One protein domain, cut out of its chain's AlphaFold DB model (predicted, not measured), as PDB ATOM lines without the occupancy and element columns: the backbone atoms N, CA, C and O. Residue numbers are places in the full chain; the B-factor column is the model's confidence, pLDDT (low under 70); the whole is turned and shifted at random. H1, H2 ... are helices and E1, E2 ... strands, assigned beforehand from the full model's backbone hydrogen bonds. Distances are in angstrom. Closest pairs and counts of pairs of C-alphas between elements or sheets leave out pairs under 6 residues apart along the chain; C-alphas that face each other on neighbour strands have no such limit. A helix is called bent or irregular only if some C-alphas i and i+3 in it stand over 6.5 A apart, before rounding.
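What this domain is: This is residues 409 to 568 of the 699 residues of the protein "Tetratricopeptide repeat protein" of Lacipirellula limnantheis (UniProt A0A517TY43). A seven-stranded sheet, E6 E5 E2 E3 E4 E1 E7, curls into a nearly closed barrel at one end, and a three-helix up-and-down bundle, H1 H2 H3, forms a separate lobe at the other. H1 continues straight from the end of E7 and joins the two lobes. The 160 printed residues hold seven named strands followed by three named helices, E1 to E7 and then H1 to H3; the sheet, in the order above, is mixed, and the class is mixed, helices and strands. The whole is loose, with a radius of gyration of the C-alphas of 21.6 A, and elongated, spanning 67 by 38 by 25 A.

How they stand to each other: Across the strongly twisted sheet come E6, residues 488 to 495, E5, 464 to 474, E2, 430 to 437, E3, 444 to 453, E4, 456 to 461, E1, 409 to 416, and E7, 501 to 509. It is a folded sheet, one sheet bent back on itself: E6 E5 E2 face E4 E1 E7, with E3 as the hinge. The closest C-alphas of the edge strands E6 and E7 are those of Val 495 and Leu 501, 6.7 A apart. E2 E3 E4 is a meander, each strand the antiparallel neighbour of the one before; E1 E2 E3 E4 and E2 E3 E4 E5 are Greek keys, a meander plus a strand that makes first and fourth antiparallel neighbours. In the hairpin of E2 and E3, N 433 and O 448 are 2.9 A apart, within hydrogen-bond range. E1 and E7 are parallel, with N 503 and O 411 at 2.8 A. H1, residues 510 to 532, and H2, residues 536 to 549, form a helical hairpin and touch, closest at C-alphas Ala 527 and Ala 539, 4.2 A, at a shallow tilt of 19 degrees, opposite ways. H3, residues 554 to 566, touches H2, closest at C-alphas Phe 536 and Ala 563, 5.1 A. H1, H2 and H3 are not on the sheet. In each helix every O i to N i+4 pair is within hydrogen-bond range.

Where its parts are: E1 begins at C-alpha 409, (26.420, -56.491, 32.213). E5 is 28.7 A long and bends by 52 degrees at residue 467; E3 measures 26.8 A and E7 25.0 A. H1 is 32.3 A, from C-alpha 510 at (31.171, -83.955, 39.756). H3 ends at C-alpha 566, (13.875, -111.197, 58.236).

The domain as a whole: The two farthest C-alphas, of Pro 497 and Gly 534, are 67.8 A apart. The printed part has no cut. The links E1 to E2 and E5 to E6 are long. Mean pLDDT of the printed part is 74.8; 54 residues are under 70, among them 437 to 451, 474 to 492 and 508 to 516.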
ATOM      1  N   LEU A 409      25.534 -55.521  31.569       77.81
ATOM      2  CA  LEU A 409      26.420 -56.491  32.213       77.81
ATOM      3  C   LEU A 409      25.614 -57.390  33.149       77.81
ATOM      4  O   LEU A 409      24.924 -56.890  34.034       77.81
ATOM      5  N   ILE A 410      25.746 -58.702  32.991       83.56
ATOM      6  CA  ILE A 410      25.207 -59.704  33.909       83.56
ATOM      7  C   ILE A 410      26.394 -60.382  34.586       83.56
ATOM      8  O   ILE A 410      27.271 -60.921  33.913       83.56
ATOM      9  N   ARG A 411      26.433 -60.371  35.914       88.50
ATOM     10  CA  ARG A 411      27.438 -61.085  36.697       88.50
ATOM     11  C   ARG A 411      26.832 -62.360  37.236       88.50
ATOM     12  O   ARG A 411      25.898 -62.322  38.029       88.50
ATOM     13  N   VAL A 412      27.371 -63.493  36.824       87.56
ATOM     14  CA  VAL A 412      26.915 -64.797  37.284       87.56
ATOM     15  C   VAL A 412      27.887 -65.371  38.299       87.56
ATOM     16  O   VAL A 412      29.063 -65.569  38.009       87.56
ATOM     17  N   ARG A 413      27.380 -65.703  39.482       88.12
ATOM     18  CA  ARG A 413      28.108 -66.482  40.489       88.12
ATOM     19  C   ARG A 413      27.612 -67.918  40.510       88.12
ATOM     20  O   ARG A 413      26.413 -68.169  40.419       88.12
ATOM     21  N   LEU A 414      28.532 -68.861  40.661       84.56
ATOM     22  CA  LEU A 414      28.176 -70.259  40.886       84.56
ATOM     23  C   LEU A 414      28.337 -70.548  42.375       84.56
ATOM     24  O   LEU A 414      29.385 -70.278  42.960       84.56
ATOM     25  N   ILE A 415      27.272 -71.041  42.988       83.00
ATOM     26  CA  ILE A 415      27.169 -71.316  44.415       83.00
ATOM     27  C   ILE A 415      27.169 -72.828  44.602       83.00
ATOM     28  O   ILE A 415      26.485 -73.553  43.881       83.00
ATOM     29  N   ASP A 416      27.932 -73.304  45.572       73.94
ATOM     30  CA  ASP A 416      27.912 -74.700  45.975       73.94
ATOM     31  C   ASP A 416      26.587 -74.992  46.691       73.94
ATOM     32  O   ASP A 416      26.246 -74.346  47.685       73.94
ATOM     33  N   ASP A 417      25.817 -75.945  46.169       75.38
ATOM     34  CA  ASP A 417      24.476 -76.247  46.679       75.38
ATOM     35  C   ASP A 417      24.484 -76.795  48.122       75.38
ATOM     36  O   ASP A 417      23.511 -76.619  48.851       75.38
ATOM     37  N   GLN A 418      25.581 -77.416  48.572       67.12
ATOM     38  CA  GLN A 418      25.677 -77.993  49.919       67.12
ATOM     39  C   GLN A 418      26.109 -76.966  50.964       67.12
ATOM     40  O   GLN A 418      25.556 -76.910  52.062       67.12
ATOM     41  N   THR A 419      27.126 -76.172  50.645       75.50
ATOM     42  CA  THR A 419      27.725 -75.215  51.586       75.50
ATOM     43  C   THR A 419      27.071 -73.838  51.521       75.50
ATOM     44  O   THR A 419      27.222 -73.040  52.449       75.50
ATOM     45  N   GLY A 420      26.367 -73.530  50.427       76.38
ATOM     46  CA  GLY A 420      25.801 -72.209  50.153       76.38
ATOM     47  C   GLY A 420      26.853 -71.125  49.895       76.38
ATOM     48  O   GLY A 420      26.503 -69.947  49.825       76.38
ATOM     49  N   GLN A 421      28.131 -71.495  49.779       79.38
ATOM     50  CA  GLN A 421      29.236 -70.576  49.510       79.38
ATOM     51  C   GLN A 421      29.514 -70.481  48.004       79.38
ATOM     52  O   GLN A 421      29.198 -71.418  47.267       79.38
ATOM     53  N   PRO A 422      30.122 -69.381  47.518       76.81
ATOM     54  CA  PRO A 422      30.645 -69.332  46.159       76.81
ATOM     55  C   PRO A 422      31.578 -70.514  45.911       76.81
ATOM     56  O   PRO A 422      32.434 -70.818  46.746       76.81
ATOM     57  N   LEU A 423      31.410 -71.179  44.770       73.25
ATOM     58  CA  LEU A 423      32.301 -72.260  44.386       73.25
ATOM     59  C   LEU A 423      33.734 -71.735  44.321       73.25
ATOM     60  O   LEU A 423      34.009 -70.695  43.717       73.25
ATOM     61  N   ALA A 424      34.655 -72.476  44.933       68.75
ATOM     62  CA  ALA A 424      36.081 -72.237  44.789       68.75
ATOM     63  C   ALA A 424      36.509 -72.708  43.394       68.75
ATOM     64  O   ALA A 424      36.994 -73.822  43.212       68.75
ATOM     65  N   ILE A 425      36.242 -71.876  42.391       67.12
ATOM     66  CA  ILE A 425      36.588 -72.149  41.001       67.12
ATOM     67  C   ILE A 425      38.034 -71.703  40.785       67.12
ATOM     68  O   ILE A 425      38.419 -70.583  41.130       67.12
ATOM     69  N   GLU A 426      38.850 -72.591  40.230       60.53
ATOM     70  CA  GLU A 426      40.211 -72.253  39.828       60.53
ATOM     71  C   GLU A 426      40.200 -71.202  38.704       60.53
ATOM     72  O   GLU A 426      39.219 -71.021  37.979       60.53
ATOM     73  N   LYS A 427      41.307 -70.475  38.533       57.06
ATOM     74  CA  LYS A 427      41.454 -69.605  37.358       57.06
ATOM     75  C   LYS A 427      41.472 -70.489  36.102       57.06
ATOM     76  O   LYS A 427      42.115 -71.532  36.125       57.06
ATOM     77  N   ASN A 428      40.854 -70.023  35.011       61.09
ATOM     78  CA  ASN A 428      40.791 -70.680  33.685       61.09
ATOM     79  C   ASN A 428      39.701 -71.755  33.523       61.09
ATOM     80  O   ASN A 428      39.914 -72.793  32.902       61.09
ATOM     81  N   VAL A 429      38.509 -71.482  34.046       66.31
ATOM     82  CA  VAL A 429      37.327 -72.321  33.834       66.31
ATOM     83  C   VAL A 429      36.352 -71.614  32.892       66.31
ATOM     84  O   VAL A 429      36.167 -70.396  32.983       66.31
ATOM     85  N   LEU A 430      35.742 -72.380  31.987       66.81
ATOM     86  CA  LEU A 430      34.772 -71.907  31.005       66.81
ATOM     87  C   LEU A 430      33.357 -72.339  31.395       66.81
ATOM     88  O   LEU A 430      33.099 -73.527  31.590       66.81
ATOM     89  N   ALA A 431      32.431 -71.387  31.444       72.56
ATOM     90  CA  ALA A 431      31.006 -71.651  31.604       72.56
ATOM     91  C   ALA A 431      30.264 -71.389  30.292       72.56
ATOM     92  O   ALA A 431      30.541 -70.395  29.625       72.56
ATOM     93  N   LEU A 432      29.301 -72.245  29.945       72.69
ATOM     94  CA  LEU A 432      28.378 -72.005  28.835       72.69
ATOM     95  C   LEU A 432      26.999 -71.616  29.368       72.69
ATOM     96  O   LEU A 432      26.395 -72.369  30.137       72.69
ATOM     97  N   PHE A 433      26.491 -70.474  28.916       75.50
ATOM     98  CA  PHE A 433      25.163 -69.972  29.249       75.50
ATOM     99  C   PHE A 433      24.291 -69.845  28.005       75.50
ATOM    100  O   PHE A 433      24.805 -69.614  26.915       75.50
ATOM    101  N   PHE A 434      22.974 -69.923  28.164       71.81
ATOM    102  CA  PHE A 434      22.031 -69.589  27.101       71.81
ATOM    103  C   PHE A 434      21.141 -68.418  27.502       71.81
ATOM    104  O   PHE A 434      20.520 -68.440  28.565       71.81
ATOM    105  N   LEU A 435      21.050 -67.429  26.613       70.62
ATOM    106  CA  LEU A 435      20.088 -66.328  26.661       70.62
ATOM    107  C   LEU A 435      18.996 -66.589  25.623       70.62
ATOM    108  O   LEU A 435      19.286 -66.662  24.428       70.62
ATOM    109  N   THR A 436      17.749 -66.723  26.069       71.06
ATOM    110  CA  THR A 436      16.598 -67.012  25.197       71.06
ATOM    111  C   THR A 436      15.569 -65.883  25.244       71.06
ATOM    112  O   THR A 436      15.202 -65.440  26.331       71.06
ATOM    113  N   THR A 437      15.083 -65.430  24.084       68.88
ATOM    114  CA  THR A 437      14.015 -64.413  23.960       68.88
ATOM    115  C   THR A 437      12.829 -64.929  23.151       68.88
ATOM    116  O   THR A 437      13.047 -65.641  22.174       68.88
ATOM    117  N   GLY A 438      11.605 -64.505  23.489       59.19
ATOM    118  CA  GLY A 438      10.380 -64.761  22.710       59.19
ATOM    119  C   GLY A 438       9.289 -65.545  23.455       59.19
ATOM    120  O   GLY A 438       9.530 -66.079  24.538       59.19
ATOM    121  N   ASP A 439       8.087 -65.594  22.868       46.66
ATOM    122  CA  ASP A 439       7.004 -66.518  23.251       46.66
ATOM    123  C   ASP A 439       7.273 -67.928  22.689       46.66
ATOM    124  O   ASP A 439       8.127 -68.094  21.815       46.66
ATOM    125  N   ALA A 440       6.551 -68.942  23.182       41.41
ATOM    126  CA  ALA A 440       6.795 -70.369  22.918       41.41
ATOM    127  C   ALA A 440       7.012 -70.743  21.432       41.41
ATOM    128  O   ALA A 440       7.788 -71.653  21.155       41.41
ATOM    129  N   ASP A 441       6.413 -70.005  20.491       35.03
ATOM    130  CA  ASP A 441       6.472 -70.293  19.049       35.03
ATOM    131  C   ASP A 441       7.635 -69.611  18.294       35.03
ATOM    132  O   ASP A 441       7.890 -69.929  17.132       35.03
ATOM    133  N   ARG A 442       8.353 -68.655  18.907       45.69
ATOM    134  CA  ARG A 442       9.479 -67.925  18.277       45.69
ATOM    135  C   ARG A 442      10.608 -67.663  19.271       45.69
ATOM    136  O   ARG A 442      10.986 -66.517  19.511       45.69
ATOM    137  N   GLN A 443      11.150 -68.733  19.848       50.06
ATOM    138  CA  GLN A 443      12.330 -68.640  20.701       50.06
ATOM    139  C   GLN A 443      13.594 -68.432  19.861       50.06
ATOM    140  O   GLN A 443      13.920 -69.232  18.987       50.06
ATOM    141  N   THR A 444      14.331 -67.362  20.145       52.41
ATOM    142  CA  THR A 444      15.715 -67.203  19.687       52.41
ATOM    143  C   THR A 444      16.652 -67.412  20.863       52.41
ATOM    144  O   THR A 444      16.574 -66.675  21.848       52.41
ATOM    145  N   THR A 445      17.541 -68.396  20.745       50.38
ATOM    146  CA  THR A 445      18.508 -68.783  21.779       50.38
ATOM    147  C   THR A 445      19.923 -68.447  21.324       50.38
ATOM    148  O   THR A 445      20.314 -68.771  20.205       50.38
ATOM    149  N   SER A 446      20.699 -67.793  22.187       55.25
ATOM    150  CA  SER A 446      22.126 -67.524  21.982       55.25
ATOM    151  C   SER A 446      22.948 -68.213  23.062       55.25
ATOM    152  O   SER A 446      22.693 -68.007  24.249       55.25
ATOM    153  N   ALA A 447      23.929 -69.014  22.649       53.72
ATOM    154  CA  ALA A 447      24.906 -69.623  23.542       53.72
ATOM    155  C   ALA A 447      26.062 -68.639  23.787       53.72
ATOM    156  O   ALA A 447      26.608 -68.077  22.838       53.72
ATOM    157  N   VAL A 448      26.416 -68.412  25.048       61.16
ATOM    158  CA  VAL A 448      27.443 -67.458  25.472       61.16
ATOM    159  C   VAL A 448      28.442 -68.181  26.372       61.16
ATOM    160  O   VAL A 448      28.137 -68.461  27.535       61.16
ATOM    161  N   PRO A 449      29.624 -68.522  25.850       58.59
ATOM    162  CA  PRO A 449      30.716 -69.023  26.658       58.59
ATOM    163  C   PRO A 449      31.417 -67.854  27.347       58.59
ATOM    164  O   PRO A 449      31.678 -66.823  26.731       58.59
ATOM    165  N   VAL A 450      31.719 -68.006  28.634       65.88
ATOM    166  CA  VAL A 450      32.334 -66.954  29.447       65.88
ATOM    167  C   VAL A 450      33.419 -67.548  30.332       65.88
ATOM    168  O   VAL A 450      33.236 -68.596  30.954       65.88
ATOM    169  N   LEU A 451      34.561 -66.863  30.385       67.00
ATOM    170  CA  LEU A 451      35.648 -67.177  31.307       67.00
ATOM    171  C   LEU A 451      35.389 -66.547  32.672       67.00
ATOM    172  O   LEU A 451      34.817 -65.463  32.780       67.00
ATOM    173  N   LEU A 452      35.849 -67.222  33.721       72.31
ATOM    174  CA  LEU A 452      35.782 -66.687  35.074       72.31
ATOM    175  C   LEU A 452      36.610 -65.393  35.202       72.31
ATOM    176  O   LEU A 452      37.825 -65.393  34.981       72.31
ATOM    177  N   THR A 453      35.966 -64.317  35.651       71.25
ATOM    178  CA  THR A 453      36.566 -63.010  35.933       71.25
ATOM    179  C   THR A 453      36.524 -62.750  37.437       71.25
ATOM    180  O   THR A 453      35.527 -62.304  37.999       71.25
ATOM    181  N   GLY A 454      37.629 -63.029  38.128       77.31
ATOM    182  CA  GLY A 454      37.663 -62.928  39.589       77.31
ATOM    183  C   GLY A 454      36.857 -64.053  40.245       77.31
ATOM    184  O   GLY A 454      37.276 -65.202  40.174       77.31
ATOM    185  N   ASP A 455      35.743 -63.714  40.901       78.06
ATOM    186  CA  ASP A 455      34.828 -64.636  41.604       78.06
ATOM    187  C   ASP A 455      33.496 -64.876  40.859       78.06
ATOM    188  O   ASP A 455      32.591 -65.511  41.401       78.06
ATOM    189  N   HIS A 456      33.338 -64.341  39.647       82.88
ATOM    190  CA  HIS A 456      32.098 -64.416  38.874       82.88
ATOM    191  C   HIS A 456      32.369 -64.478  37.366       82.88
ATOM    192  O   HIS A 456      33.467 -64.200  36.892       82.88
ATOM    193  N   PHE A 457      31.354 -64.855  36.600       82.94
ATOM    194  CA  PHE A 457      31.338 -64.804  35.142       82.94
ATOM    195  C   PHE A 457      30.662 -63.508  34.704       82.94
ATOM    196  O   PHE A 457      29.635 -63.132  35.264       82.94
ATOM    197  N   GLU A 458      31.211 -62.827  33.705       81.62
ATOM    198  CA  GLU A 458      30.630 -61.599  33.156       81.62
ATOM    199  C   GLU A 458      30.022 -61.868  31.776       81.62
ATOM    200  O   GLU A 458      30.741 -62.045  30.795       81.62
ATOM    201  N   LEU A 459      28.690 -61.880  31.688       76.19
ATOM    202  CA  LEU A 459      27.969 -61.933  30.421       76.19
ATOM    203  C   LEU A 459      27.560 -60.531  29.993       76.19
ATOM    204  O   LEU A 459      27.263 -59.666  30.817       76.19
ATOM    205  N   ARG A 460      27.483 -60.325  28.682       72.38
ATOM    206  CA  ARG A 460      27.022 -59.071  28.099       72.38
ATOM    207  C   ARG A 460      25.806 -59.323  27.225       72.38
ATOM    208  O   ARG A 460      25.815 -60.250  26.425       72.38
ATOM    209  N   SER A 461      24.780 -58.494  27.365       70.31
ATOM    210  CA  SER A 461      23.554 -58.580  26.564       70.31
ATOM    211  C   SER A 461      23.045 -57.192  26.167       70.31
ATOM    212  O   SER A 461      23.549 -56.165  26.627       70.31
ATOM    213  N   ARG A 462      22.029 -57.144  25.297       69.38
ATOM    214  CA  ARG A 462      21.188 -55.944  25.143       69.38
ATOM    215  C   ARG A 462      20.220 -55.830  26.327       69.38
ATOM    216  O   ARG A 462      20.019 -56.813  27.043       69.38
ATOM    217  N   ALA A 463      19.592 -54.667  26.470       71.44
ATOM    218  CA  ALA A 463      18.534 -54.480  27.453       71.44
ATOM    219  C   ALA A 463      17.253 -55.253  27.079       71.44
ATOM    220  O   ALA A 463      16.955 -55.439  25.886       71.44
ATOM    221  N   GLY A 464      16.500 -55.671  28.098       76.12
ATOM    222  CA  GLY A 464      15.171 -56.277  27.993       76.12
ATOM    223  C   GLY A 464      15.042 -57.668  28.619       76.12
ATOM    224  O   GLY A 464      15.927 -58.136  29.331       76.12
ATOM    225  N   ASP A 465      13.931 -58.331  28.291       80.12
ATOM    226  CA  ASP A 465      13.540 -59.627  28.850       80.12
ATOM    227  C   ASP A 465      14.255 -60.819  28.199       80.12
ATOM    228  O   ASP A 465      14.129 -61.058  26.992       80.12
ATOM    229  N   PHE A 466      14.899 -61.645  29.022       77.88
ATOM    230  CA  PHE A 466      15.529 -62.903  28.624       77.88
ATOM    231  C   PHE A 466      15.178 -64.027  29.589       77.88
ATOM    232  O   PHE A 466      14.864 -63.793  30.747       77.88
ATOM    233  N   SER A 467      15.313 -65.271  29.151       80.25
ATOM    234  CA  SER A 467      15.574 -66.384  30.058       80.25
ATOM    235  C   SER A 467      17.064 -66.699  30.029       80.25
ATOM    236  O   SER A 467      17.616 -66.924  28.951       80.25
ATOM    237  N   LEU A 468      17.707 -66.689  31.198       82.31
ATOM    238  CA  LEU A 468      19.107 -67.076  31.354       82.31
ATOM    239  C   LEU A 468      19.182 -68.483  31.938       82.31
ATOM    240  O   LEU A 468      18.601 -68.762  32.988       82.31
ATOM    241  N   SER A 469      19.927 -69.357  31.274       76.81
ATOM    242  CA  SER A 469      20.189 -70.711  31.758       76.81
ATOM    243  C   SER A 469      21.672 -71.040  31.711       76.81
ATOM    244  O   SER A 469      22.423 -70.499  30.897       76.81
ATOM    245  N   PHE A 470      22.088 -71.914  32.619       79.44
ATOM    246  CA  PHE A 470      23.443 -72.437  32.692       79.44
ATOM    247  C   PHE A 470      23.472 -73.861  32.135       79.44
ATOM    248  O   PHE A 470      22.625 -74.678  32.492       79.44
ATOM    249  N   SER A 471      24.446 -74.139  31.268       73.00
ATOM    250  CA  SER A 471      24.579 -75.435  30.606       73.00
ATOM    251  C   SER A 471      25.632 -76.312  31.266       73.00
ATOM    252  O   SER A 471      25.308 -77.392  31.732       73.00
ATOM    253  N   HIS A 472      26.898 -75.884  31.295       69.19
ATOM    254  CA  HIS A 472      27.995 -76.690  31.843       69.19
ATOM    255  C   HIS A 472      29.197 -75.820  32.215       69.19
ATOM    256  O   HIS A 472      29.365 -74.715  31.688       69.19
ATOM    257  N   LEU A 473      30.049 -76.362  33.093       72.94
ATOM    258  CA  LEU A 473      31.320 -75.773  33.505       72.94
ATOM    259  C   LEU A 473      32.470 -76.721  33.149       72.94
ATOM    260  O   LEU A 473      32.507 -77.854  33.635       72.94
ATOM    261  N   ARG A 474      33.410 -76.257  32.324       66.12
ATOM    262  CA  ARG A 474      34.537 -77.056  31.822       66.12
ATOM    263  C   ARG A 474      35.882 -76.488  32.255       66.12
ATOM    264  O   ARG A 474      36.085 -75.274  32.227       66.12
ATOM    265  N   GLY A 475      36.785 -77.381  32.657       59.50
ATOM    266  CA  GLY A 475      38.183 -77.063  32.963       59.50
ATOM    267  C   GLY A 475      39.060 -76.957  31.712       59.50
ATOM    268  O   GLY A 475      38.585 -77.181  30.601       59.50
ATOM    269  N   GLU A 476      40.350 -76.639  31.893       54.34
ATOM    270  CA  GLU A 476      41.329 -76.517  30.792       54.34
ATOM    271  C   GLU A 476      41.458 -77.808  29.956       54.34
ATOM    272  O   GLU A 476      41.646 -77.726  28.746       54.34
ATOM    273  N   ASP A 477      41.273 -78.979  30.572       49.38
ATOM    274  CA  ASP A 477      41.411 -80.296  29.930       49.38
ATOM    275  C   ASP A 477      40.109 -80.803  29.265       49.38
ATOM    276  O   ASP A 477      39.954 -82.000  29.026       49.38
ATOM    277  N   ASP A 478      39.135 -79.915  29.025       50.25
ATOM    278  CA  ASP A 478      37.764 -80.229  28.564       50.25
ATOM    279  C   ASP A 478      36.986 -81.178  29.502       50.25
ATOM    280  O   ASP A 478      35.891 -81.646  29.187       50.25
ATOM    281  N   THR A 479      37.513 -81.430  30.703       54.69
ATOM    282  CA  THR A 479      36.813 -82.172  31.749       54.69
ATOM    283  C   THR A 479      35.635 -81.347  32.241       54.69
ATOM    284  O   THR A 479      35.812 -80.213  32.706       54.69
ATOM    285  N   GLU A 480      34.435 -81.917  32.182       57.12
ATOM    286  CA  GLU A 480      33.293 -81.358  32.893       57.12
ATOM    287  C   GLU A 480      33.584 -81.408  34.392       57.12
ATOM    288  O   GLU A 480      33.911 -82.448  34.952       57.12
ATOM    289  N   LEU A 481      33.552 -80.247  35.042       56.31
ATOM    290  CA  LEU A 481      33.927 -80.141  36.454       56.31
ATOM    291  C   LEU A 481      32.707 -80.319  37.377       56.31
ATOM    292  O   LEU A 481      32.845 -80.650  38.559       56.31
ATOM    293  N   TYR A 482      31.500 -80.090  36.848       61.47
ATOM    294  CA  TYR A 482      30.241 -80.053  37.598       61.47
ATOM    295  C   TYR A 482      29.130 -80.728  36.800       61.47
ATOM    296  O   TYR A 482      29.056 -80.559  35.585       61.47
ATOM    297  N   ASP A 483      28.312 -81.528  37.486       51.62
ATOM    298  CA  ASP A 483      27.169 -82.195  36.871       51.62
ATOM    299  C   ASP A 483      26.088 -81.126  36.719       51.62
ATOM    300  O   ASP A 483      25.698 -80.519  37.732       51.62
ATOM    301  N   PRO A 484      25.654 -80.787  35.496       49.47
ATOM    302  CA  PRO A 484      24.554 -79.863  35.354       49.47
ATOM    303  C   PRO A 484      23.312 -80.511  35.958       49.47
ATOM    304  O   PRO A 484      22.711 -81.416  35.388       49.47
ATOM    305  N   ILE A 485      22.896 -80.009  37.124       48.25
ATOM    306  CA  ILE A 485      21.515 -80.175  37.577       48.25
ATOM    307  C   ILE A 485      20.649 -79.748  36.380       48.25
ATOM    308  O   ILE A 485      20.913 -78.666  35.841       48.25
ATOM    309  N   PRO A 486      19.697 -80.579  35.912       43.81
ATOM    310  CA  PRO A 486      19.014 -80.367  34.641       43.81
ATOM    311  C   PRO A 486      18.538 -78.920  34.516       43.81
ATOM    312  O   PRO A 486      17.854 -78.434  35.414       43.81
ATOM    313  N   PHE A 487      18.968 -78.254  33.435       46.31
ATOM    314  CA  PHE A 487      18.572 -76.908  33.005       46.31
ATOM    315  C   PHE A 487      18.105 -76.003  34.155       46.31
ATOM    316  O   PHE A 487      16.907 -75.767  34.333       46.31
ATOM    317  N   GLN A 488      19.038 -75.448  34.934       50.28
ATOM    318  CA  GLN A 488      18.654 -74.348  35.813       50.28
ATOM    319  C   GLN A 488      18.295 -73.144  34.944       50.28
ATOM    320  O   GLN A 488      19.153 -72.504  34.337       50.28
ATOM    321  N   ILE A 489      17.002 -72.854  34.875       52.34
ATOM    322  CA  ILE A 489      16.480 -71.589  34.382       52.34
ATOM    323  C   ILE A 489      16.553 -70.632  35.572       52.34
ATOM    324  O   ILE A 489      15.859 -70.838  36.565       52.34
ATOM    325  N   ALA A 490      17.352 -69.567  35.483       53.03
ATOM    326  CA  ALA A 490      17.359 -68.505  36.499       53.03
ATOM    327  C   ALA A 490      16.018 -67.733  36.565       53.03
ATOM    328  O   ALA A 490      15.859 -66.816  37.365       53.03
ATOM    329  N   GLY A 491      15.042 -68.110  35.737       57.69
ATOM    330  CA  GLY A 491      13.788 -67.407  35.515       57.69
ATOM    331  C   GLY A 491      13.873 -66.492  34.296       57.69
ATOM    332  O   GLY A 491      14.868 -66.488  33.564       57.69
ATOM    333  N   ARG A 492      12.803 -65.727  34.062       69.12
ATOM    334  CA  ARG A 492      12.884 -64.545  33.198       69.12
ATOM    335  C   ARG A 492      13.655 -63.464  33.959       69.12
ATOM    336  O   ARG A 492      13.297 -63.157  35.093       69.12
ATOM    337  N   ILE A 493      14.694 -62.923  33.343       76.69
ATOM    338  CA  ILE A 493      15.456 -61.769  33.810       76.69
ATOM    339  C   ILE A 493      15.112 -60.570  32.931       76.69
ATOM    340  O   ILE A 493      14.994 -60.716  31.715       76.69
ATOM    341  N   ASP A 494      14.964 -59.403  33.547       80.56
ATOM    342  CA  ASP A 494      14.925 -58.125  32.841       80.56
ATOM    343  C   ASP A 494      16.294 -57.470  33.016       80.56
ATOM    344  O   ASP A 494      16.792 -57.334  34.139       80.56
ATOM    345  N   VAL A 495      16.961 -57.185  31.902       75.69
ATOM    346  CA  VAL A 495      18.338 -56.700  31.903       75.69
ATOM    347  C   VAL A 495      18.352 -55.211  31.585       75.69
ATOM    348  O   VAL A 495      17.977 -54.804  30.486       75.69
ATOM    349  N   ASP A 496      18.870 -54.416  32.520       76.44
ATOM    350  CA  ASP A 496      19.005 -52.967  32.387       76.44
ATOM    351  C   ASP A 496      20.437 -52.522  32.012       76.44
ATOM    352  O   ASP A 496      21.415 -53.197  32.350       76.44
ATOM    353  N   PRO A 497      20.610 -51.344  31.373       68.38
ATOM    354  CA  PRO A 497      21.929 -50.799  31.024       68.38
ATOM    355  C   PRO A 497      22.843 -50.506  32.223       68.38
ATOM    356  O   PRO A 497      24.065 -50.514  32.073       68.38
ATOM    357  N   ALA A 498      22.269 -50.206  33.393       72.69
ATOM    358  CA  ALA A 498      22.983 -50.025  34.657       72.69
ATOM    359  C   ALA A 498      21.998 -50.033  35.843       72.69
ATOM    360  O   ALA A 498      20.938 -49.413  35.728       72.69
ATOM    361  N   PRO A 499      22.362 -50.606  37.010       80.62
ATOM    362  CA  PRO A 499      23.630 -51.279  37.339       80.62
ATOM    363  C   PRO A 499      23.740 -52.701  36.744       80.62
ATOM    364  O   PRO A 499      22.751 -53.204  36.219       80.62
ATOM    365  N   PRO A 500      24.918 -53.363  36.811       82.56
ATOM    366  CA  PRO A 500      25.045 -54.771  36.435       82.56
ATOM    367  C   PRO A 500      24.050 -55.662  37.186       82.56
ATOM    368  O   PRO A 500      23.852 -55.480  38.389       82.56
ATOM    369  N   LEU A 501      23.466 -56.638  36.490       86.88
ATOM    370  CA  LEU A 501      22.548 -57.609  37.075       86.88
ATOM    371  C   LEU A 501      23.332 -58.781  37.676       86.88
ATOM    372  O   LEU A 501      23.983 -59.525  36.946       86.88
ATOM    373  N   ASP A 502      23.250 -58.975  38.989       88.31
ATOM    374  CA  ASP A 502      23.850 -60.133  39.657       88.31
ATOM    375  C   ASP A 502      22.872 -61.326  39.646       88.31
ATOM    376  O   ASP A 502      21.753 -61.240  40.152       88.31
ATOM    377  N   VAL A 503      23.305 -62.462  39.099       87.75
ATOM    378  CA  VAL A 503      22.560 -63.729  39.059       87.75
ATOM    379  C   VAL A 503      23.404 -64.825  39.706       87.75
ATOM    380  O   VAL A 503      24.634 -64.774  39.710       87.75
ATOM    381  N   SER A 504      22.767 -65.829  40.303       86.75
ATOM    382  CA  SER A 504      23.474 -66.967  40.891       86.75
ATOM    383  C   SER A 504      22.846 -68.294  40.482       86.75
ATOM    384  O   SER A 504      21.627 -68.427  40.516       86.75
ATOM    385  N   PHE A 505      23.684 -69.273  40.142       83.94
ATOM    386  CA  PHE A 505      23.283 -70.663  39.903       83.94
ATOM    387  C   PHE A 505      23.835 -71.556  41.004       83.94
ATOM    388  O   PHE A 505      24.939 -71.316  41.491       83.94
ATOM    389  N   ARG A 506      23.089 -72.592  41.391       79.12
ATOM    390  CA  ARG A 506      23.549 -73.567  42.388       79.12
ATOM    391  C   ARG A 506      24.014 -74.832  41.695       79.12
ATOM    392  O   ARG A 506      23.246 -75.411  40.940       79.12
ATOM    393  N   LEU A 507      25.237 -75.274  41.960       72.56
ATOM    394  CA  LEU A 507      25.811 -76.463  41.333       72.56
ATOM    395  C   LEU A 507      26.287 -77.470  42.377       72.56
ATOM    396  O   LEU A 507      26.625 -77.119  43.509       72.56
ATOM    397  N   ARG A 508      26.363 -78.732  41.949       66.94
ATOM    398  CA  ARG A 508      26.971 -79.836  42.693       66.94
ATOM    399  C   ARG A 508      28.210 -80.312  41.926       66.94
ATOM    400  O   ARG A 508      28.130 -80.552  40.724       66.94
ATOM    401  N   SER A 509      29.372 -80.403  42.579       61.31
ATOM    402  CA  SER A 509      30.620 -80.797  41.897       61.31
ATOM    403  C   SER A 509      30.609 -82.261  41.461       61.31
ATOM    404  O   SER A 509      30.144 -83.115  42.217       61.31
ATOM    405  N   GLN A 510      31.132 -82.570  40.261       56.38
ATOM    406  CA  GLN A 510      31.171 -83.955  39.756       56.38
ATOM    407  C   GLN A 510      32.022 -84.839  40.654       56.38
ATOM    408  O   GLN A 510      31.613 -85.941  40.990       56.38
ATOM    409  N   ARG A 511      33.171 -84.338  41.115       59.19
ATOM    410  CA  ARG A 511      34.027 -85.073  42.046       59.19
ATOM    411  C   ARG A 511      33.275 -85.465  43.320       59.19
ATOM    412  O   ARG A 511      33.347 -86.618  43.725       59.19
ATOM    413  N   MET A 512      32.524 -84.546  43.927       56.31
ATOM    414  CA  MET A 512      31.749 -84.860  45.132       56.31
ATOM    415  C   MET A 512      30.527 -85.723  44.812       56.31
ATOM    416  O   MET A 512      30.161 -86.559  45.629       56.31
ATOM    417  N   ALA A 513      29.905 -85.565  43.640       58.06
ATOM    418  CA  ALA A 513      28.810 -86.424  43.192       58.06
ATOM    419  C   ALA A 513      29.288 -87.865  42.943       58.06
ATOM    420  O   ALA A 513      28.626 -88.813  43.360       58.06
ATOM    421  N   GLU A 514      30.466 -88.046  42.346       60.81
ATOM    422  CA  GLU A 514      31.120 -89.341  42.189       60.81
ATOM    423  C   GLU A 514      31.559 -89.928  43.525       60.81
ATOM    424  O   GLU A 514      31.348 -91.113  43.759       60.81
ATOM    425  N   GLU A 515      32.173 -89.135  44.404       67.00
ATOM    426  CA  GLU A 515      32.555 -89.573  45.749       67.00
ATOM    427  C   GLU A 515      31.311 -89.966  46.559       67.00
ATOM    428  O   GLU A 515      31.310 -91.017  47.197       67.00
ATOM    429  N   ALA A 516      30.218 -89.205  46.466       65.94
ATOM    430  CA  ALA A 516      28.938 -89.532  47.087       65.94
ATOM    431  C   ALA A 516      28.311 -90.791  46.479       65.94
ATOM    432  O   ALA A 516      27.836 -91.644  47.221       65.94
ATOM    433  N   ARG A 517      28.363 -90.966  45.151       71.75
ATOM    434  CA  ARG A 517      27.885 -92.178  44.470       71.75
ATOM    435  C   ARG A 517      28.715 -93.400  44.850       71.75
ATOM    436  O   ARG A 517      28.143 -94.446  45.133       71.75
ATOM    437  N   LYS A 518      30.043 -93.272  44.899       78.19
ATOM    438  CA  LYS A 518      30.969 -94.326  45.342       78.19
ATOM    439  C   LYS A 518      30.730 -94.671  46.808       78.19
ATOM    440  O   LYS A 518      30.659 -95.849  47.139       78.19
ATOM    441  N   LYS A 519      30.546 -93.670  47.673       78.94
ATOM    442  CA  LYS A 519      30.207 -93.863  49.089       78.94
ATOM    443  C   LYS A 519      28.853 -94.551  49.249       78.94
ATOM    444  O   LYS A 519      28.751 -95.493  50.023       78.94
ATOM    445  N   HIS A 520      27.843 -94.130  48.488       81.38
ATOM    446  CA  HIS A 520      26.520 -94.759  48.455       81.38
ATOM    447  C   HIS A 520      26.614 -96.226  48.030       81.38
ATOM    448  O   HIS A 520      26.139 -97.106  48.736       81.38
ATOM    449  N   GLN A 521      27.294 -96.505  46.915       82.75
ATOM    450  CA  GLN A 521      27.510 -97.868  46.424       82.75
ATOM    451  C   GLN A 521      28.279 -98.732  47.427       82.75
ATOM    452  O   GLN A 521      27.910 -99.884  47.638       82.75
ATOM    453  N   ALA A 522      29.312 -98.180  48.066       86.19
ATOM    454  CA  ALA A 522      30.067 -98.876  49.102       86.19
ATOM    455  C   ALA A 522      29.197 -99.186  50.329       86.19
ATOM    456  O   ALA A 522      29.255-100.306  50.827       86.19
ATOM    457  N   SER A 523      28.357 -98.239  50.769       86.75
ATOM    458  CA  SER A 523      27.422 -98.445  51.884       86.75
ATOM    459  C   SER A 523      26.416 -99.555  51.575       86.75
ATOM    460  O   SER A 523      26.243-100.473  52.369       86.75
ATOM    461  N   VAL A 524      25.817 -99.535  50.379       91.50
ATOM    462  CA  VAL A 524      24.872-100.577  49.941       91.50
ATOM    463  C   VAL A 524      25.549-101.946  49.851       91.50
ATOM    464  O   VAL A 524      24.993-102.927  50.332       91.50
ATOM    465  N   ALA A 525      26.760-102.026  49.292       90.38
ATOM    466  CA  ALA A 525      27.505-103.283  49.209       90.38
ATOM    467  C   ALA A 525      27.893-103.826  50.595       90.38
ATOM    468  O   ALA A 525      27.871-105.036  50.822       90.38
ATOM    469  N   GLN A 526      28.233-102.939  51.532       92.44
ATOM    470  CA  GLN A 526      28.509-103.316  52.912       92.44
ATOM    471  C   GLN A 526      27.239-103.803  53.621       92.44
ATOM    472  O   GLN A 526      27.279-104.830  54.294       92.44
ATOM    473  N   ALA A 527      26.110-103.118  53.441       93.38
ATOM    474  CA  ALA A 527      24.830-103.545  53.990       93.38
ATOM    475  C   ALA A 527      24.390-104.908  53.442       93.38
ATOM    476  O   ALA A 527      23.929-105.754  54.199       93.38
ATOM    477  N   GLU A 528      24.589-105.158  52.147       91.62
ATOM    478  CA  GLU A 528      24.333-106.464  51.536       91.62
ATOM    479  C   GLU A 528      25.198-107.563  52.167       91.62
ATOM    480  O   GLU A 528      24.723-108.671  52.409       91.62
ATOM    481  N   GLN A 529      26.462-107.257  52.475       91.38
ATOM    482  CA  GLN A 529      27.330-108.192  53.180       91.38
ATOM    483  C   GLN A 529      26.832-108.469  54.603       91.38
ATOM    484  O   GLN A 529      26.715-109.633  54.973       91.38
ATOM    485  N   HIS A 530      26.463-107.433  55.362       91.31
ATOM    486  CA  HIS A 530      25.852-107.602  56.684       91.31
ATOM    487  C   HIS A 530      24.569-108.442  56.618       91.31
ATOM    488  O   HIS A 530      24.388-109.336  57.441       91.31
ATOM    489  N   ALA A 531      23.719-108.224  55.611       89.69
ATOM    490  CA  ALA A 531      22.511-109.017  55.401       89.69
ATOM    491  C   ALA A 531      22.830-110.494  55.098       89.69
ATOM    492  O   ALA A 531      22.187-111.380  55.658       89.69
ATOM    493  N   ARG A 532      23.852-110.781  54.274       89.12
ATOM    494  CA  ARG A 532      24.334-112.158  54.034       89.12
ATOM    495  C   ARG A 532      24.881-112.824  55.295       89.12
ATOM    496  O   ARG A 532      24.711-114.026  55.462       89.12
ATOM    497  N   ASP A 533      25.499-112.044  56.173       90.75
ATOM    498  CA  ASP A 533      26.057-112.512  57.443       90.75
ATOM    499  C   ASP A 533      24.989-112.614  58.560       90.75
ATOM    500  O   ASP A 533      25.324-112.898  59.711       90.75
ATOM    501  N   GLY A 534      23.708-112.374  58.241       88.81
ATOM    502  CA  GLY A 534      22.579-112.422  59.181       88.81
ATOM    503  C   GLY A 534      22.479-111.216  60.123       88.81
ATOM    504  O   GLY A 534      21.688-111.218  61.059       88.81
ATOM    505  N   GLN A 535      23.280-110.175  59.895       94.38
ATOM    506  CA  GLN A 535      23.345-108.960  60.711       94.38
ATOM    507  C   GLN A 535      22.354-107.915  60.180       94.38
ATOM    508  O   GLN A 535      22.744-106.859  59.674       94.38
ATOM    509  N   PHE A 536      21.063-108.232  60.246       93.00
ATOM    510  CA  PHE A 536      20.012-107.454  59.588       93.00
ATOM    511  C   PHE A 536      19.836-106.046  60.171       93.00
ATOM    512  O   PHE A 536      19.636-105.108  59.407       93.00
ATOM    513  N   GLU A 537      19.983-105.852  61.483       94.75
ATOM    514  CA  GLU A 537      19.903-104.525  62.107       94.75
ATOM    515  C   GLU A 537      21.021-103.602  61.606       94.75
ATOM    516  O   GLU A 537      20.760-102.468  61.207       94.75
ATOM    517  N   ALA A 538      22.256-104.110  61.545       91.75
ATOM    518  CA  ALA A 538      23.402-103.359  61.029       91.75
ATOM    519  C   ALA A 538      23.256-103.047  59.530       91.75
ATOM    520  O   ALA A 538      23.649-101.975  59.069       91.75
ATOM    521  N   ALA A 539      22.664-103.969  58.762       94.62
ATOM    522  CA  ALA A 539      22.323-103.717  57.369       94.62
ATOM    523  C   ALA A 539      21.289-102.586  57.250       94.62
ATOM    524  O   ALA A 539      21.491-101.668  56.461       94.62
ATOM    525  N   ILE A 540      20.217-102.609  58.051       95.94
ATOM    526  CA  ILE A 540      19.166-101.580  58.028       95.94
ATOM    527  C   ILE A 540      19.731-100.199  58.363       95.94
ATOM    528  O   ILE A 540      19.414 -99.255  57.644       95.94
ATOM    529  N   GLU A 541      20.607-100.070  59.365       94.75
ATOM    530  CA  GLU A 541      21.239 -98.785  59.711       94.75
ATOM    531  C   GLU A 541      21.989 -98.170  58.515       94.75
ATOM    532  O   GLU A 541      21.770 -97.011  58.154       94.75
ATOM    533  N   LEU A 542      22.821 -98.965  57.831       92.44
ATOM    534  CA  LEU A 542      23.558 -98.518  56.641       92.44
ATOM    535  C   LEU A 542      22.632 -98.173  55.466       92.44
ATOM    536  O   LEU A 542      22.920 -97.261  54.682       92.44
ATOM    537  N   LEU A 543      21.524 -98.903  55.327       94.19
ATOM    538  CA  LEU A 543      20.538 -98.692  54.269       94.19
ATOM    539  C   LEU A 543      19.671 -97.462  54.536       94.19
ATOM    540  O   LEU A 543      19.332 -96.756  53.587       94.19
ATOM    541  N   ASP A 544      19.363 -97.159  55.796       93.75
ATOM    542  CA  ASP A 544      18.682 -95.930  56.199       93.75
ATOM    543  C   ASP A 544      19.539 -94.704  55.873       93.75
ATOM    544  O   ASP A 544      19.046 -93.752  55.260       93.75
ATOM    545  N   GLU A 545      20.842 -94.746  56.170       87.81
ATOM    546  CA  GLU A 545      21.778 -93.694  55.759       87.81
ATOM    547  C   GLU A 545      21.864 -93.562  54.229       87.81
ATOM    548  O   GLU A 545      21.835 -92.453  53.683       87.81
ATOM    549  N   ALA A 546      21.937 -94.690  53.518       88.31
ATOM    550  CA  ALA A 546      21.999 -94.713  52.060       88.31
ATOM    551  C   ALA A 546      20.724 -94.133  51.420       88.31
ATOM    552  O   ALA A 546      20.799 -93.375  50.451       88.31
ATOM    553  N   LEU A 547      19.547 -94.436  51.971       88.06
ATOM    554  CA  LEU A 547      18.262 -93.930  51.485       88.06
ATOM    555  C   LEU A 547      18.003 -92.479  51.895       88.06
ATOM    556  O   LEU A 547      17.353 -91.756  51.144       88.06
ATOM    557  N   ALA A 548      18.563 -92.007  53.011       84.69
ATOM    558  CA  ALA A 548      18.576 -90.581  53.329       84.69
ATOM    559  C   ALA A 548      19.381 -89.779  52.288       84.69
ATOM    560  O   ALA A 548      18.991 -88.671  51.919       84.69
ATOM    561  N   ALA A 549      20.482 -90.345  51.778       77.88
ATOM    562  CA  ALA A 549      21.313 -89.718  50.749       77.88
ATOM    563  C   ALA A 549      20.741 -89.865  49.326       77.88
ATOM    564  O   ALA A 549      20.842 -88.942  48.518       77.88
ATOM    565  N   SER A 550      20.158 -91.022  49.006       80.81
ATOM    566  CA  SER A 550      19.565 -91.338  47.701       80.81
ATOM    567  C   SER A 550      18.203 -92.020  47.880       80.81
ATOM    568  O   SER A 550      18.117 -93.248  47.792       80.81
ATOM    569  N   PRO A 551      17.115 -91.244  48.067       83.44
ATOM    570  CA  PRO A 551      15.790 -91.787  48.393       83.44
ATOM    571  C   PRO A 551      15.226 -92.765  47.361       83.44
ATOM    572  O   PRO A 551      14.447 -93.647  47.715       83.44
ATOM    573  N   LYS A 552      15.637 -92.634  46.095       80.56
ATOM    574  CA  LYS A 552      15.217 -93.484  44.966       80.56
ATOM    575  C   LYS A 552      16.151 -94.682  44.719       80.56
ATOM    576  O   LYS A 552      16.116 -95.291  43.655       80.56
ATOM    577  N   SER A 553      17.046 -95.012  45.656       84.69
ATOM    578  CA  SER A 553      17.976 -96.127  45.464       84.69
ATOM    579  C   SER A 553      17.272 -97.480  45.570       84.69
ATOM    580  O   SER A 553      16.996 -97.976  46.661       84.69
ATOM    581  N   MET A 554      17.060 -98.102  44.413       84.94
ATOM    582  CA  MET A 554      16.406 -99.405  44.290       84.94
ATOM    583  C   MET A 554      17.101-100.540  45.040       84.94
ATOM    584  O   MET A 554      16.429-101.211  45.825       84.94
ATOM    585  N   PRO A 555      18.428-100.744  44.892       86.50
ATOM    586  CA  PRO A 555      19.106-101.802  45.632       86.50
ATOM    587  C   PRO A 555      19.022-101.585  47.143       86.50
ATOM    588  O   PRO A 555      18.814-102.542  47.880       86.50
ATOM    589  N   ALA A 556      19.125-100.331  47.599       90.75
ATOM    590  CA  ALA A 556      19.081-100.020  49.021       90.75
ATOM    591  C   ALA A 556      17.688-100.273  49.619       90.75
ATOM    592  O   ALA A 556      17.566-100.903  50.664       90.75
ATOM    593  N   ARG A 557      16.628 -99.826  48.935       92.12
ATOM    594  CA  ARG A 557      15.250-100.012  49.406       92.12
ATOM    595  C   ARG A 557      14.830-101.485  49.377       92.12
ATOM    596  O   ARG A 557      14.222-101.932  50.342       92.12
ATOM    597  N   ARG A 558      15.222-102.254  48.351       90.75
ATOM    598  CA  ARG A 558      14.993-103.712  48.317       90.75
ATOM    599  C   ARG A 558      15.706-104.422  49.467       90.75
ATOM    600  O   ARG A 558      15.049-105.064  50.266       90.75
ATOM    601  N   LEU A 559      17.023-104.238  49.604       92.00
ATOM    602  CA  LEU A 559      17.792-104.882  50.679       92.00
ATOM    603  C   LEU A 559      17.251-104.533  52.071       92.00
ATOM    604  O   LEU A 559      17.311-105.361  52.978       92.00
ATOM    605  N   ARG A 560      16.707-103.320  52.246       96.00
ATOM    606  CA  ARG A 560      16.100-102.906  53.513       96.00
ATOM    607  C   ARG A 560      14.779-103.626  53.754       96.00
ATOM    608  O   ARG A 560      14.556-104.075  54.872       96.00
ATOM    609  N   ALA A 561      13.945-103.774  52.724       94.44
ATOM    610  CA  ALA A 561      12.715-104.557  52.791       94.44
ATOM    611  C   ALA A 561      13.003-106.024  53.153       94.44
ATOM    612  O   ALA A 561      12.394-106.553  54.082       94.44
ATOM    613  N   ASP A 562      13.993-106.639  52.496       91.25
ATOM    614  CA  ASP A 562      14.426-108.017  52.755       91.25
ATOM    615  C   ASP A 562      14.892-108.173  54.218       91.25
ATOM    616  O   ASP A 562      14.440-109.066  54.940       91.25
ATOM    617  N   ALA A 563      15.759-107.267  54.689       93.69
ATOM    618  CA  ALA A 563      16.280-107.279  56.057       93.69
ATOM    619  C   ALA A 563      15.176-107.052  57.106       93.69
ATOM    620  O   ALA A 563      15.116-107.764  58.108       93.69
ATOM    621  N   ARG A 564      14.255-106.112  56.857       95.19
ATOM    622  CA  ARG A 564      13.084-105.857  57.711       95.19
ATOM    623  C   ARG A 564      12.159-107.065  57.769       95.19
ATOM    624  O   ARG A 564      11.710-107.431  58.852       95.19
ATOM    625  N   SER A 565      11.938-107.738  56.641       91.25
ATOM    626  CA  SER A 565      11.165-108.979  56.597       91.25
ATOM    627  C   SER A 565      11.814-110.081  57.437       91.25
ATOM    628  O   SER A 565      11.104-110.793  58.141       91.25
ATOM    629  N   LYS A 566      13.149-110.217  57.409       90.38
ATOM    630  CA  LYS A 566      13.875-111.197  58.236       90.38
ATOM    631  C   LYS A 566      13.811-110.886  59.734       90.38
ATOM    632  O   LYS A 566      13.766-111.813  60.536       90.38
ATOM    633  N   LEU A 567      13.715-109.610  60.105       91.69
ATOM    634  CA  LEU A 567      13.470-109.166  61.482       91.69
ATOM    635  C   LEU A 567      11.986-109.124  61.873       91.69
ATOM    636  O   LEU A 567      11.652-108.620  62.944       91.69
ATOM    637  N   GLN A 568      11.090-109.631  61.020       91.94
ATOM    638  CA  GLN A 568       9.639-109.632  61.238       91.94
ATOM    639  C   GLN A 568       9.022-108.223  61.370       91.94
ATOM    640  O   GLN A 568       7.909-108.052  61.869       91.94
TER     641      GLN A 568